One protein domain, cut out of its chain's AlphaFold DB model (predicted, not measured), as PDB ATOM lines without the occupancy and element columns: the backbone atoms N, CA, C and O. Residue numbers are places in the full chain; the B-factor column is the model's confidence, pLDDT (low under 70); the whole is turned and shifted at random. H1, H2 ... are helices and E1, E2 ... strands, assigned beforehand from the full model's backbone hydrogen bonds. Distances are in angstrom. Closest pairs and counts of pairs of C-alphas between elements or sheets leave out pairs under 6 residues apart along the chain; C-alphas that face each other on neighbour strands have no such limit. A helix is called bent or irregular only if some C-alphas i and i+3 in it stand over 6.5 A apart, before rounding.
ATOM      1  N   THR A   4       9.085  34.032   6.090       91.75
ATOM      2  CA  THR A   4       8.986  34.578   4.727       91.75
ATOM      3  C   THR A   4      10.047  35.648   4.440       91.75
ATOM      4  O   THR A   4      10.285  35.984   3.279       91.75
ATOM      5  N   GLY A   5      10.677  36.212   5.480       93.44
ATOM      6  CA  GLY A   5      11.534  37.400   5.386       93.44
ATOM      7  C   GLY A   5      10.777  38.707   5.112       93.44
ATOM      8  O   GLY A   5      11.408  39.739   4.872       93.44
ATOM      9  N   LEU A   6       9.443  38.672   5.131       94.38
ATOM     10  CA  LEU A   6       8.560  39.816   4.923       94.38
ATOM     11  C   LEU A   6       7.867  40.205   6.226       94.38
ATOM     12  O   LEU A   6       7.902  39.480   7.224       94.38
ATOM     13  N   LYS A   7       7.259  41.389   6.207       96.12
ATOM     14  CA  LYS A   7       6.522  41.937   7.336       96.12
ATOM     15  C   LYS A   7       5.148  42.401   6.903       96.12
ATOM     16  O   LYS A   7       5.026  42.885   5.780       96.12
ATOM     17  N   ASP A   8       4.188  42.288   7.811       95.94
ATOM     18  CA  ASP A   8       2.828  42.775   7.625       95.94
ATOM     19  C   ASP A   8       2.737  44.310   7.699       95.94
ATOM     20  O   ASP A   8       3.728  45.001   7.985       95.94
ATOM     21  N   LYS A   9       1.530  44.856   7.495       94.81
ATOM     22  CA  LYS A   9       1.266  46.306   7.583       94.81
ATOM     23  C   LYS A   9       1.602  46.922   8.948       94.81
ATOM     24  O   LYS A   9       1.848  48.124   9.047       94.81
ATOM     25  N   ASN A  10       1.671  46.098   9.993       95.75
ATOM     26  CA  ASN A  10       2.006  46.475  11.362       95.75
ATOM     27  C   ASN A  10       3.486  46.215  11.712       95.75
ATOM     28  O   ASN A  10       3.889  46.399  12.861       95.75
ATOM     29  N   ASN A  11       4.326  45.868  10.728       95.62
ATOM     30  CA  ASN A  11       5.737  45.491  10.871       95.62
ATOM     31  C   ASN A  11       6.001  44.181  11.640       95.62
ATOM     32  O   ASN A  11       7.151  43.948  12.047       95.62
ATOM     33  N   ASN A  12       5.000  43.317  11.804       96.31
ATOM     34  CA  ASN A  12       5.185  41.974  12.349       96.31
ATOM     35  C   ASN A  12       5.778  41.062  11.281       96.31
ATOM     36  O   ASN A  12       5.421  41.158  10.112       96.31
ATOM     37  N   GLU A  13       6.704  40.190  11.664       96.88
ATOM     38  CA  GLU A  13       7.281  39.224  10.730       96.88
ATOM     39  C   GLU A  13       6.271  38.127  10.388       96.88
ATOM     40  O   GLU A  13       5.572  37.644  11.274       96.88
ATOM     41  N   ILE A  14       6.224  37.747   9.110       96.56
ATOM     42  CA  ILE A  14       5.282  36.754   8.587       96.56
ATOM     43  C   ILE A  14       5.991  35.409   8.396       96.56
ATOM     44  O   ILE A  14       7.075  35.329   7.800       96.56
ATOM     45  N   TYR A  15       5.348  34.336   8.832       97.25
ATOM     46  CA  TYR A  15       5.839  32.966   8.803       97.25
ATOM     47  C   TYR A  15       4.869  32.022   8.079       97.25
ATOM     48  O   TYR A  15       3.666  32.244   8.003       97.25
ATOM     49  N   ALA A  16       5.396  30.908   7.568       96.56
ATOM     50  CA  ALA A  16       4.590  29.808   7.053       96.56
ATOM     51  C   ALA A  16       3.682  29.237   8.151       96.56
ATOM     52  O   ALA A  16       4.176  28.805   9.198       96.56
ATOM     53  N   GLY A  17       2.383  29.184   7.873       96.06
ATOM     54  CA  GLY A  17       1.320  28.801   8.794       96.06
ATOM     55  C   GLY A  17       0.659  29.981   9.510       96.06
ATOM     56  O   GLY A  17      -0.285  29.744  10.263       96.06
ATOM     57  N   ASP A  18       1.122  31.218   9.306       97.75
ATOM     58  CA  ASP A  18       0.414  32.399   9.807       97.75
ATOM     59  C   ASP A  18      -0.914  32.575   9.074       97.75
ATOM     60  O   ASP A  18      -1.014  32.322   7.875       97.75
ATOM     61  N   ILE A  19      -1.921  33.034   9.809       96.94
ATOM     62  CA  ILE A  19      -3.215  33.445   9.279       96.94
ATOM     63  C   ILE A  19      -3.173  34.960   9.124       96.94
ATOM     64  O   ILE A  19      -3.012  35.688  10.112       96.94
ATOM     65  N   VAL A  20      -3.322  35.423   7.888       95.06
ATOM     66  CA  VAL A  20      -3.390  36.845   7.552       95.06
ATOM     67  C   VAL A  20      -4.823  37.251   7.248       95.06
ATOM     68  O   VAL A  20      -5.553  36.508   6.603       95.06
ATOM     69  N   GLU A  21      -5.217  38.427   7.724       94.88
ATOM     70  CA  GLU A  21      -6.511  39.061   7.471       94.88
ATOM     71  C   GLU A  21      -6.333  40.248   6.527       94.88
ATOM     72  O   GLU A  21      -5.396  41.037   6.696       94.88
ATOM     73  N   PHE A  22      -7.226  40.371   5.551       91.94
ATOM     74  CA  PHE A  22      -7.192  41.410   4.527       91.94
ATOM     75  C   PHE A  22      -8.607  41.738   4.035       91.94
ATOM     76  O   PHE A  22      -9.541  40.950   4.199       91.94
ATOM     77  N   GLU A  23      -8.758  42.933   3.467       89.31
ATOM     78  CA  GLU A  23      -9.976  43.320   2.755       89.31
ATOM     79  C   GLU A  23     -10.026  42.575   1.421       89.31
ATOM     80  O   GLU A  23      -9.028  42.498   0.704       89.31
ATOM     81  N   ASP A  24     -11.180  42.002   1.115       85.56
ATOM     82  CA  ASP A  24     -11.421  41.219  -0.088       85.56
ATOM     83  C   ASP A  24     -12.813  41.545  -0.627       85.56
ATOM     84  O   ASP A  24     -13.622  42.210   0.026       85.56
ATOM     85  N   GLU A  25     -13.113  41.057  -1.816       82.69
ATOM     86  CA  GLU A  25     -14.413  41.217  -2.445       82.69
ATOM     87  C   GLU A  25     -14.956  39.839  -2.822       82.69
ATOM     88  O   GLU A  25     -14.222  38.946  -3.250       82.69
ATOM     89  N   ILE A  26     -16.260  39.650  -2.638       76.06
ATOM     90  CA  ILE A  26     -16.989  38.474  -3.120       76.06
ATOM     91  C   ILE A  26     -18.074  38.937  -4.086       76.06
ATOM     92  O   ILE A  26     -18.711  39.970  -3.862       76.06
ATOM     93  N   LEU A  27     -18.289  38.176  -5.158       71.75
ATOM     94  CA  LEU A  27     -19.429  38.400  -6.042       71.75
ATOM     95  C   LEU A  27     -20.709  38.068  -5.275       71.75
ATOM     96  O   LEU A  27     -20.855  36.961  -4.757       71.75
ATOM     97  N   GLU A  28     -21.631  39.025  -5.199       68.81
ATOM     98  CA  GLU A  28     -22.919  38.828  -4.526       68.81
ATOM     99  C   GLU A  28     -23.748  37.748  -5.234       68.81
ATOM    100  O   GLU A  28     -24.419  36.944  -4.584       68.81
ATOM    101  N   MET A  29     -23.655  37.693  -6.568       67.25
ATOM    102  CA  MET A  29     -24.248  36.662  -7.415       67.25
ATOM    103  C   MET A  29     -23.332  36.330  -8.609       67.25
ATOM    104  O   MET A  29     -22.603  37.202  -9.074       67.25
ATOM    105  N   PRO A  30     -23.368  35.094  -9.151       64.25
ATOM    106  CA  PRO A  30     -22.480  34.669 -10.245       64.25
ATOM    107  C   PRO A  30     -22.650  35.448 -11.559       64.25
ATOM    108  O   PRO A  30     -21.799  35.359 -12.441       64.25
ATOM    109  N   ASP A  31     -23.782  36.129 -11.725       66.31
ATOM    110  CA  ASP A  31     -24.210  36.850 -12.923       66.31
ATOM    111  C   ASP A  31     -24.373  38.366 -12.712       66.31
ATOM    112  O   ASP A  31     -24.799  39.057 -13.641       66.31
ATOM    113  N   ASP A  32     -24.013  38.886 -11.535       62.16
ATOM    114  CA  ASP A  32     -24.049  40.318 -11.216       62.16
ATOM    115  C   ASP A  32     -22.628  40.921 -11.201       62.16
ATOM    116  O   ASP A  32     -21.643  40.239 -10.921       62.16
ATOM    117  N   GLU A  33     -22.518  42.215 -11.512       65.81
ATOM    118  CA  GLU A  33     -21.287  43.004 -11.330       65.81
ATOM    119  C   GLU A  33     -21.192  43.575  -9.901       65.81
ATOM    120  O   GLU A  33     -20.228  44.274  -9.572       65.81
ATOM    121  N   SER A  34     -22.184  43.312  -9.040       71.75
ATOM    122  CA  SER A  34     -22.145  43.724  -7.642       71.75
ATOM    123  C   SER A  34     -21.153  42.883  -6.830       71.75
ATOM    124  O   SER A  34     -21.284  41.672  -6.640       71.75
ATOM    125  N   VAL A  35     -20.136  43.572  -6.319       75.69
ATOM    126  CA  VAL A  35     -19.185  43.043  -5.343       75.69
ATOM    127  C   VAL A  35     -19.557  43.525  -3.949       75.69
ATOM    128  O   VAL A  35     -19.905  44.693  -3.744       75.69
ATOM    129  N   ILE A  36     -19.468  42.630  -2.973       80.38
ATOM    130  CA  ILE A  36     -19.592  42.973  -1.559       80.38
ATOM    131  C   ILE A  36     -18.199  42.926  -0.945       80.38
ATOM    132  O   ILE A  36     -17.534  41.890  -0.968       80.38
ATOM    133  N   GLY A  37     -17.780  44.055  -0.368       82.38
ATOM    134  CA  GLY A  37     -16.564  44.125   0.433       82.38
ATOM    135  C   GLY A  37     -16.694  43.242   1.671       82.38
ATOM    136  O   GLY A  37     -17.638  43.381   2.452       82.38
ATOM    137  N   THR A  38     -15.743  42.335   1.848       86.31
ATOM    138  CA  THR A  38     -15.673  41.395   2.961       86.31
ATOM    139  C   THR A  38     -14.289  41.433   3.604       86.31
ATOM    140  O   THR A  38     -13.332  41.987   3.065       86.31
ATOM    141  N   ILE A  39     -14.184  40.850   4.792       90.19
ATOM    142  CA  ILE A  39     -12.902  40.596   5.440       90.19
ATOM    143  C   ILE A  39     -12.619  39.111   5.287       90.19
ATOM    144  O   ILE A  39     -13.334  38.283   5.856       90.19
ATOM    145  N   ASN A  40     -11.585  38.785   4.519       90.88
ATOM    146  CA  ASN A  40     -11.161  37.412   4.307       90.88
ATOM    147  C   ASN A  40      -9.887  37.118   5.097       90.88
ATOM    148  O   ASN A  40      -9.150  38.012   5.536       90.88
ATOM    149  N   ARG A  41      -9.645  35.831   5.312       93.25
ATOM    150  CA  ARG A  41      -8.448  35.329   5.972       93.25
ATOM    151  C   ARG A  41      -7.900  34.157   5.200       93.25
ATOM    152  O   ARG A  41      -8.666  33.374   4.656       93.25
ATOM    153  N   ALA A  42      -6.584  34.020   5.195       92.81
ATOM    154  CA  ALA A  42      -5.923  32.893   4.558       92.81
ATOM    155  C   ALA A  42      -4.629  32.534   5.280       92.81
ATOM    156  O   ALA A  42      -4.054  33.334   6.023       92.81
ATOM    157  N   VAL A  43      -4.157  31.323   5.024       94.38
ATOM    158  CA  VAL A  43      -2.928  30.763   5.571       94.38
ATOM    159  C   VAL A  43      -1.757  31.027   4.637       94.38
ATOM    160  O   VAL A  43      -1.796  30.723   3.444       94.38
ATOM    161  N   ILE A  44      -0.661  31.522   5.201       93.81
ATOM    162  CA  ILE A  44       0.617  31.670   4.510       93.81
ATOM    163  C   ILE A  44       1.244  30.291   4.299       93.81
ATOM    164  O   ILE A  44       1.626  29.604   5.245       93.81
ATOM    165  N   SER A  45       1.437  29.906   3.044       92.06
ATOM    166  CA  SER A  45       2.168  28.705   2.639       92.06
ATOM    167  C   SER A  45       3.460  29.102   1.929       92.06
ATOM    168  O   SER A  45       3.479  30.045   1.146       92.06
ATOM    169  N   ILE A  46       4.550  28.367   2.162       91.12
ATOM    170  CA  ILE A  46       5.803  28.529   1.411       91.12
ATOM    171  C   ILE A  46       6.075  27.229   0.660       91.12
ATOM    172  O   ILE A  46       6.254  26.178   1.272       91.12
ATOM    173  N   ASP A  47       6.112  27.316  -0.662       87.31
ATOM    174  CA  ASP A  47       6.454  26.227  -1.567       87.31
ATOM    175  C   ASP A  47       7.827  26.465  -2.210       87.31
ATOM    176  O   ASP A  47       8.210  27.595  -2.516       87.31
ATOM    177  N   VAL A  48       8.587  25.390  -2.432       82.62
ATOM    178  CA  VAL A  48       9.949  25.483  -2.987       82.62
ATOM    179  C   VAL A  48       9.934  25.946  -4.447       82.62
ATOM    180  O   VAL A  48      10.880  26.594  -4.891       82.62
ATOM    181  N   VAL A  49       8.879  25.613  -5.194       84.12
ATOM    182  CA  VAL A  49       8.762  25.919  -6.624       84.12
ATOM    183  C   VAL A  49       8.087  27.270  -6.832       84.12
ATOM    184  O   VAL A  49       8.555  28.070  -7.638       84.12
ATOM    185  N   ASN A  50       7.012  27.531  -6.091       80.00
ATOM    186  CA  ASN A  50       6.135  28.679  -6.318       80.00
ATOM    187  C   ASN A  50       6.359  29.842  -5.337       80.00
ATOM    188  O   ASN A  50       5.798  30.917  -5.525       80.00
ATOM    189  N   GLY A  51       7.187  29.660  -4.305       86.31
ATOM    190  CA  GLY A  51       7.444  30.688  -3.301       86.31
ATOM    191  C   GLY A  51       6.302  30.826  -2.292       86.31
ATOM    192  O   GLY A  51       5.726  29.835  -1.850       86.31
ATOM    193  N   ILE A  52       6.022  32.058  -1.868       89.31
ATOM    194  CA  ILE A  52       4.973  32.348  -0.882       89.31
ATOM    195  C   ILE A  52       3.609  32.298  -1.582       89.31
ATOM    196  O   ILE A  52       3.475  32.780  -2.702       89.31
ATOM    197  N   GLN A  53       2.612  31.712  -0.925       87.81
ATOM    198  CA  GLN A  53       1.244  31.542  -1.411       87.81
ATOM    199  C   GLN A  53       0.248  31.752  -0.267       87.81
ATOM    200  O   GLN A  53       0.603  31.549   0.897       87.81
ATOM    201  N   LEU A  54      -0.997  32.084  -0.604       88.56
ATOM    202  CA  LEU A  54      -2.138  31.983   0.305       88.56
ATOM    203  C   LEU A  54      -2.908  30.686   0.034       88.56
ATOM    204  O   LEU A  54      -3.058  30.288  -1.122       88.56
ATOM    205  N   LYS A  55      -3.350  30.007   1.094       88.38
ATOM    206  CA  LYS A  55      -4.166  28.782   1.054       88.38
ATOM    207  C   LYS A  55      -5.188  28.789   2.184       88.38
ATOM    208  O   LYS A  55      -5.087  29.624   3.074       88.38
ATOM    209  N   ASP A  56      -6.117  27.835   2.162       89.50
ATOM    210  CA  ASP A  56      -7.094  27.612   3.237       89.50
ATOM    211  C   ASP A  56      -7.841  28.909   3.599       89.50
ATOM    212  O   ASP A  56      -7.784  29.390   4.732       89.50
ATOM    213  N   PHE A  57      -8.459  29.526   2.587       89.12
ATOM    214  CA  PHE A  57      -9.195  30.777   2.743       89.12
ATOM    215  C   PHE A  57     -10.440  30.570   3.617       89.12
ATOM    216  O   PHE A  57     -11.083  29.524   3.553       89.12
ATOM    217  N   MET A  58     -10.797  31.577   4.418       88.94
ATOM    218  CA  MET A  58     -12.022  31.572   5.226       88.94
ATOM    219  C   MET A  58     -13.270  31.586   4.336       88.94
ATOM    220  O   MET A  58     -14.229  30.872   4.617       88.94
ATOM    221  N   PHE A  59     -13.259  32.378   3.262       82.00
ATOM    222  CA  PHE A  59     -14.316  32.383   2.252       82.00
ATOM    223  C   PHE A  59     -13.797  31.822   0.924       82.00
ATOM    224  O   PHE A  59     -12.970  32.457   0.267       82.00
ATOM    225  N   GLU A  60     -14.314  30.651   0.540       67.19
ATOM    226  CA  GLU A  60     -14.162  30.077  -0.804       67.19
ATOM    227  C   GLU A  60     -15.001  30.890  -1.813       67.19
ATOM    228  O   GLU A  60     -16.134  31.283  -1.526       67.19
ATOM    229  N   GLY A  61     -14.456  31.157  -2.999       62.31
ATOM    230  CA  GLY A  61     -15.071  31.965  -4.057       62.31
ATOM    231  C   GLY A  61     -14.750  33.461  -4.001       62.31
ATOM    232  O   GLY A  61     -15.300  34.224  -4.797       62.31
ATOM    233  N   ALA A  62     -13.873  33.896  -3.097       64.50
ATOM    234  CA  ALA A  62     -13.444  35.287  -3.042       64.50
ATOM    235  C   ALA A  62     -12.550  35.668  -4.230       64.50
ATOM    236  O   ALA A  62     -11.877  34.820  -4.826       64.50
ATOM    237  N   VAL A  63     -12.531  36.956  -4.584       65.00
ATOM    238  CA  VAL A  63     -11.708  37.470  -5.692       65.00
ATOM    239  C   VAL A  63     -10.228  37.143  -5.452       65.00
ATOM    240  O   VAL A  63      -9.504  36.812  -6.398       65.00
ATOM    241  N   SER A  64      -9.781  37.139  -4.191       64.06
ATOM    242  CA  SER A  64      -8.423  36.729  -3.811       64.06
ATOM    243  C   SER A  64      -8.057  35.276  -4.098       64.06
ATOM    244  O   SER A  64      -6.886  34.998  -4.371       64.06
ATOM    245  N   GLU A  65      -9.028  34.366  -4.098       62.81
ATOM    246  CA  GLU A  65      -8.801  32.960  -4.428       62.81
ATOM    247  C   GLU A  65      -8.656  32.755  -5.944       62.81
ATOM    248  O   GLU A  65      -7.850  31.932  -6.379       62.81
ATOM    249  N   ASN A  66      -9.408  33.520  -6.745       59.47
ATOM    250  CA  ASN A  66      -9.537  33.281  -8.182       59.47
ATOM    251  C   ASN A  66      -8.624  34.153  -9.062       59.47
ATOM    252  O   ASN A  66      -8.078  33.627 -10.026       59.47
ATOM    253  N   ASP A  67      -8.415  35.438  -8.740       55.53
ATOM    254  CA  ASP A  67      -7.819  36.393  -9.698       55.53
ATOM    255  C   ASP A  67      -6.804  37.391  -9.101       55.53
ATOM    256  O   ASP A  67      -6.017  38.006  -9.827       55.53
ATOM    257  N   TYR A  68      -6.759  37.578  -7.779       54.09
ATOM    258  CA  TYR A  68      -6.006  38.701  -7.193       54.09
ATOM    259  C   TYR A  68      -4.475  38.520  -7.238       54.09
ATOM    260  O   TYR A  68      -3.738  39.487  -7.438       54.09
ATOM    261  N   PHE A  69      -3.965  37.286  -7.133       56.25
ATOM    262  CA  PHE A  69      -2.513  37.029  -7.160       56.25
ATOM    263  C   PHE A  69      -1.896  36.971  -8.558       56.25
ATOM    264  O   PHE A  69      -0.670  37.006  -8.672       56.25
ATOM    265  N   GLU A  70      -2.701  36.916  -9.623       54.12
ATOM    266  CA  GLU A  70      -2.161  37.014 -10.983       54.12
ATOM    267  C   GLU A  70      -1.688  38.445 -11.301       54.12
ATOM    268  O   GLU A  70      -0.768  38.633 -12.102       54.12
ATOM    269  N   TYR A  71      -2.248  39.450 -10.615       49.75
ATOM    270  CA  TYR A  71      -1.977  40.869 -10.866       49.75
ATOM    271  C   TYR A  71      -1.273  41.601  -9.718       49.75
ATOM    272  O   TYR A  71      -0.570  42.584  -9.977       49.75
ATOM    273  N   ILE A  72      -1.414  41.145  -8.471       65.06
ATOM    274  CA  ILE A  72      -0.784  41.784  -7.311       65.06
ATOM    275  C   ILE A  72       0.465  41.021  -6.873       65.06
ATOM    276  O   ILE A  72       0.445  39.835  -6.558       65.06
ATOM    277  N   ASP A  73       1.581  41.752  -6.817       82.62
ATOM    278  CA  ASP A  73       2.825  41.272  -6.225       82.62
ATOM    279  C   ASP A  73       2.590  40.909  -4.755       82.62
ATOM    280  O   ASP A  73       2.354  41.783  -3.915       82.62
ATOM    281  N   ILE A  74       2.710  39.618  -4.435       84.12
ATOM    282  CA  ILE A  74       2.486  39.089  -3.086       84.12
ATOM    283  C   ILE A  74       3.311  39.822  -2.021       84.12
ATOM    284  O   ILE A  74       2.866  39.969  -0.889       84.12
ATOM    285  N   LYS A  75       4.499  40.343  -2.356       87.88
ATOM    286  CA  LYS A  75       5.305  41.109  -1.393       87.88
ATOM    287  C   LYS A  75       4.660  42.438  -1.027       87.88
ATOM    288  O   LYS A  75       4.791  42.874   0.113       87.88
ATOM    289  N   SER A  76       4.021  43.087  -1.995       88.88
ATOM    290  CA  SER A  76       3.319  44.351  -1.796       88.88
ATOM    291  C   SER A  76       2.042  44.116  -0.997       88.88
ATOM    292  O   SER A  76       1.871  44.766   0.032       88.88
ATOM    293  N   PHE A  77       1.261  43.098  -1.372       89.25
ATOM    294  CA  PHE A  77       0.096  42.645  -0.608       89.25
ATOM    295  C   PHE A  77       0.443  42.383   0.860       89.25
ATOM    296  O   PHE A  77      -0.123  42.995   1.765       89.25
ATOM    297  N   LEU A  78       1.450  41.536   1.103       90.25
ATOM    298  CA  LEU A  78       1.833  41.171   2.463       90.25
ATOM    299  C   LEU A  78       2.275  42.385   3.277       90.25
ATOM    300  O   LEU A  78       2.060  42.417   4.479       90.25
ATOM    301  N   ARG A  79       2.871  43.394   2.639       90.94
ATOM    302  CA  ARG A  79       3.408  44.564   3.331       90.94
ATOM    303  C   ARG A  79       2.372  45.634   3.652       90.94
ATOM    304  O   ARG A  79       2.591  46.392   4.597       90.94
ATOM    305  N   TYR A  80       1.313  45.756   2.861       89.44
ATOM    306  CA  TYR A  80       0.412  46.907   2.945       89.44
ATOM    307  C   TYR A  80      -1.040  46.528   3.212       89.44
ATOM    308  O   TYR A  80      -1.726  47.276   3.908       89.44
ATOM    309  N   ASP A  81      -1.473  45.358   2.751       90.31
ATOM    310  CA  ASP A  81      -2.895  45.030   2.656       90.31
ATOM    311  C   ASP A  81      -3.324  43.961   3.668       90.31
ATOM    312  O   ASP A  81      -4.506  43.851   3.988       90.31
ATOM    313  N   CYS A  82      -2.372  43.223   4.252       92.25
ATOM    314  CA  CYS A  82      -2.672  42.180   5.227       92.25
ATOM    315  C   CYS A  82      -2.107  42.436   6.631       92.25
ATOM    316  O   CYS A  82      -1.127  43.162   6.833       92.25
ATOM    317  N   GLU A  83      -2.710  41.773   7.611       96.69
ATOM    318  CA  GLU A  83      -2.279  41.749   9.007       96.69
ATOM    319  C   GLU A  83      -2.263  40.326   9.551       96.69
ATOM    320  O   GLU A  83      -3.234  39.590   9.377       96.69
ATOM    321  N   VAL A  84      -1.205  39.946  10.267       97.25
ATOM    322  CA  VAL A  84      -1.160  38.643  10.945       97.25
ATOM    323  C   VAL A  84      -2.107  38.654  12.148       97.25
ATOM    324  O   VAL A  84      -1.970  39.479  13.050       97.25
ATOM    325  N   LYS A  85      -3.056  37.713  12.189       97.25
ATOM    326  CA  LYS A  85      -4.029  37.563  13.292       97.25
ATOM    327  C   LYS A  85      -3.788  36.346  14.174       97.25
ATOM    328  O   LYS A  85      -4.310  36.275  15.285       97.25
ATOM    329  N   GLY A  86      -2.999  35.394  13.703       96.38
ATOM    330  CA  GLY A  86      -2.703  34.168  14.425       96.38
ATOM    331  C   GLY A  86      -1.983  33.178  13.529       96.38
ATOM    332  O   GLY A  86      -1.417  33.557  12.509       96.38
ATOM    333  N   ASN A  87      -2.026  31.905  13.898       96.31
ATOM    334  CA  ASN A  87      -1.472  30.823  13.093       96.31
ATOM    335  C   ASN A  87      -2.385  29.594  13.132       96.31
ATOM    336  O   ASN A  87      -3.229  29.461  14.016       96.31
ATOM    337  N   ILE A  88      -2.192  28.669  12.199       95.56
ATOM    338  CA  ILE A  88      -3.013  27.455  12.083       95.56
ATOM    339  C   ILE A  88      -2.913  26.497  13.278       95.56
ATOM    340  O   ILE A  88      -3.777  25.642  13.440       95.56
ATOM    341  N   PHE A  89      -1.873  26.598  14.109       93.94
ATOM    342  CA  PHE A  89      -1.664  25.687  15.239       93.94
ATOM    343  C   PHE A  89      -2.405  26.145  16.499       93.94
ATOM    344  O   PHE A  89      -2.832  25.313  17.296       93.94
ATOM    345  N   GLU A  90      -2.550  27.456  16.680       95.94
ATOM    346  CA  GLU A  90      -3.136  28.069  17.878       95.94
ATOM    347  C   GLU A  90      -4.478  28.759  17.599       95.94
ATOM    348  O   GLU A  90      -5.311  28.895  18.497       95.94
TER     349      GLU A  90
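This is residues 4 to 90 of the 99 residues of the protein "YopX-family protein" of Staphylococcus aureus (UniProt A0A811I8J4). The domain is a strongly twisted sheet built on the long, bent hairpin of E3 and E4, with E5 and E6 at its edges and the helix H3 packed on it. The short strands E1 and E2 lie side by side at one end of the longest axis, and the tip of the hairpin, residues 28 to 33, lies at the other. The short helices H1 and H2 lie on the way from E5 to H3, and H1 only grazes the sheet. The printed part has 87 residues with six named strands and three named helices, in the order E1 E2 E3 E4 E5 H1 H2 H3 E6; the sheet runs E5 E4 E3 E6, all antiparallel, and the class is mixed, helices and strands. It is compact, with a radius of gyration of the C-alphas of 13.0 A, and spans 40 by 27 by 23 A.

E1, residues 4 to 7, and E2, residues 13 to 15, pair with no named strand; their closest C-alphas, those of Lys 7 and Glu 13, are 4.4 A apart. E2 runs on into E3, residues 18 to 27, across a break of 2 residues at 84 degrees. E3 forms a hairpin with E4, residues 35 to 47, with N 24 and O 38 at 2.9 A. E3 bends by 66 degrees at residue 23 and E4 by 73 degrees at residue 38. E4 forms a second hairpin with E5, residues 51 to 55, with N 45 and O 53 at 2.8 A; E3, E4 and E5 make a meander, each strand the antiparallel neighbour of the one before. The pairing is staggered: E4 pairs with E3 over residues 35 to 43 and with E5 over 43 to 47. H1, residues 63 to 66, only grazes the sheet with residues 63 to 65; its closest C-alpha to E3 is that of Val 63, 5.6 A from that of Glu 25. H2, residues 68 to 71, is only just not on the sheet, with 4 pairs of C-alphas within 10 A. H3, residues 74 to 80, is on the sheet; the closest C-alphas of H3 and E1, those of Arg 79 and Lys 7, are 5.7 A apart. E6, residues 82 to 87, is the antiparallel neighbour of E3, with N 21 and O 83 at 2.8 A. In H3 every O i to N i+4 pair is within hydrogen-bond range; H1 and H2 are too short for such a pair.

E1 begins at C-alpha 4 (8.986, 34.578, 4.727). E3 is 26.1 A long, E4 30.9 A, E5 12.5 A, H3 10.1 A and E6 13.9 A. E6 ends at C-alpha 87 (-1.472, 30.823, 13.093).

The two C-alphas farthest apart, those of Gly 5 and Asp 31, are 40.2 A apart. The printed part has no cut and no long link. The mean pLDDT of the printed part is 84.0; residues 28 to 33 and 60 to 72 are under 70.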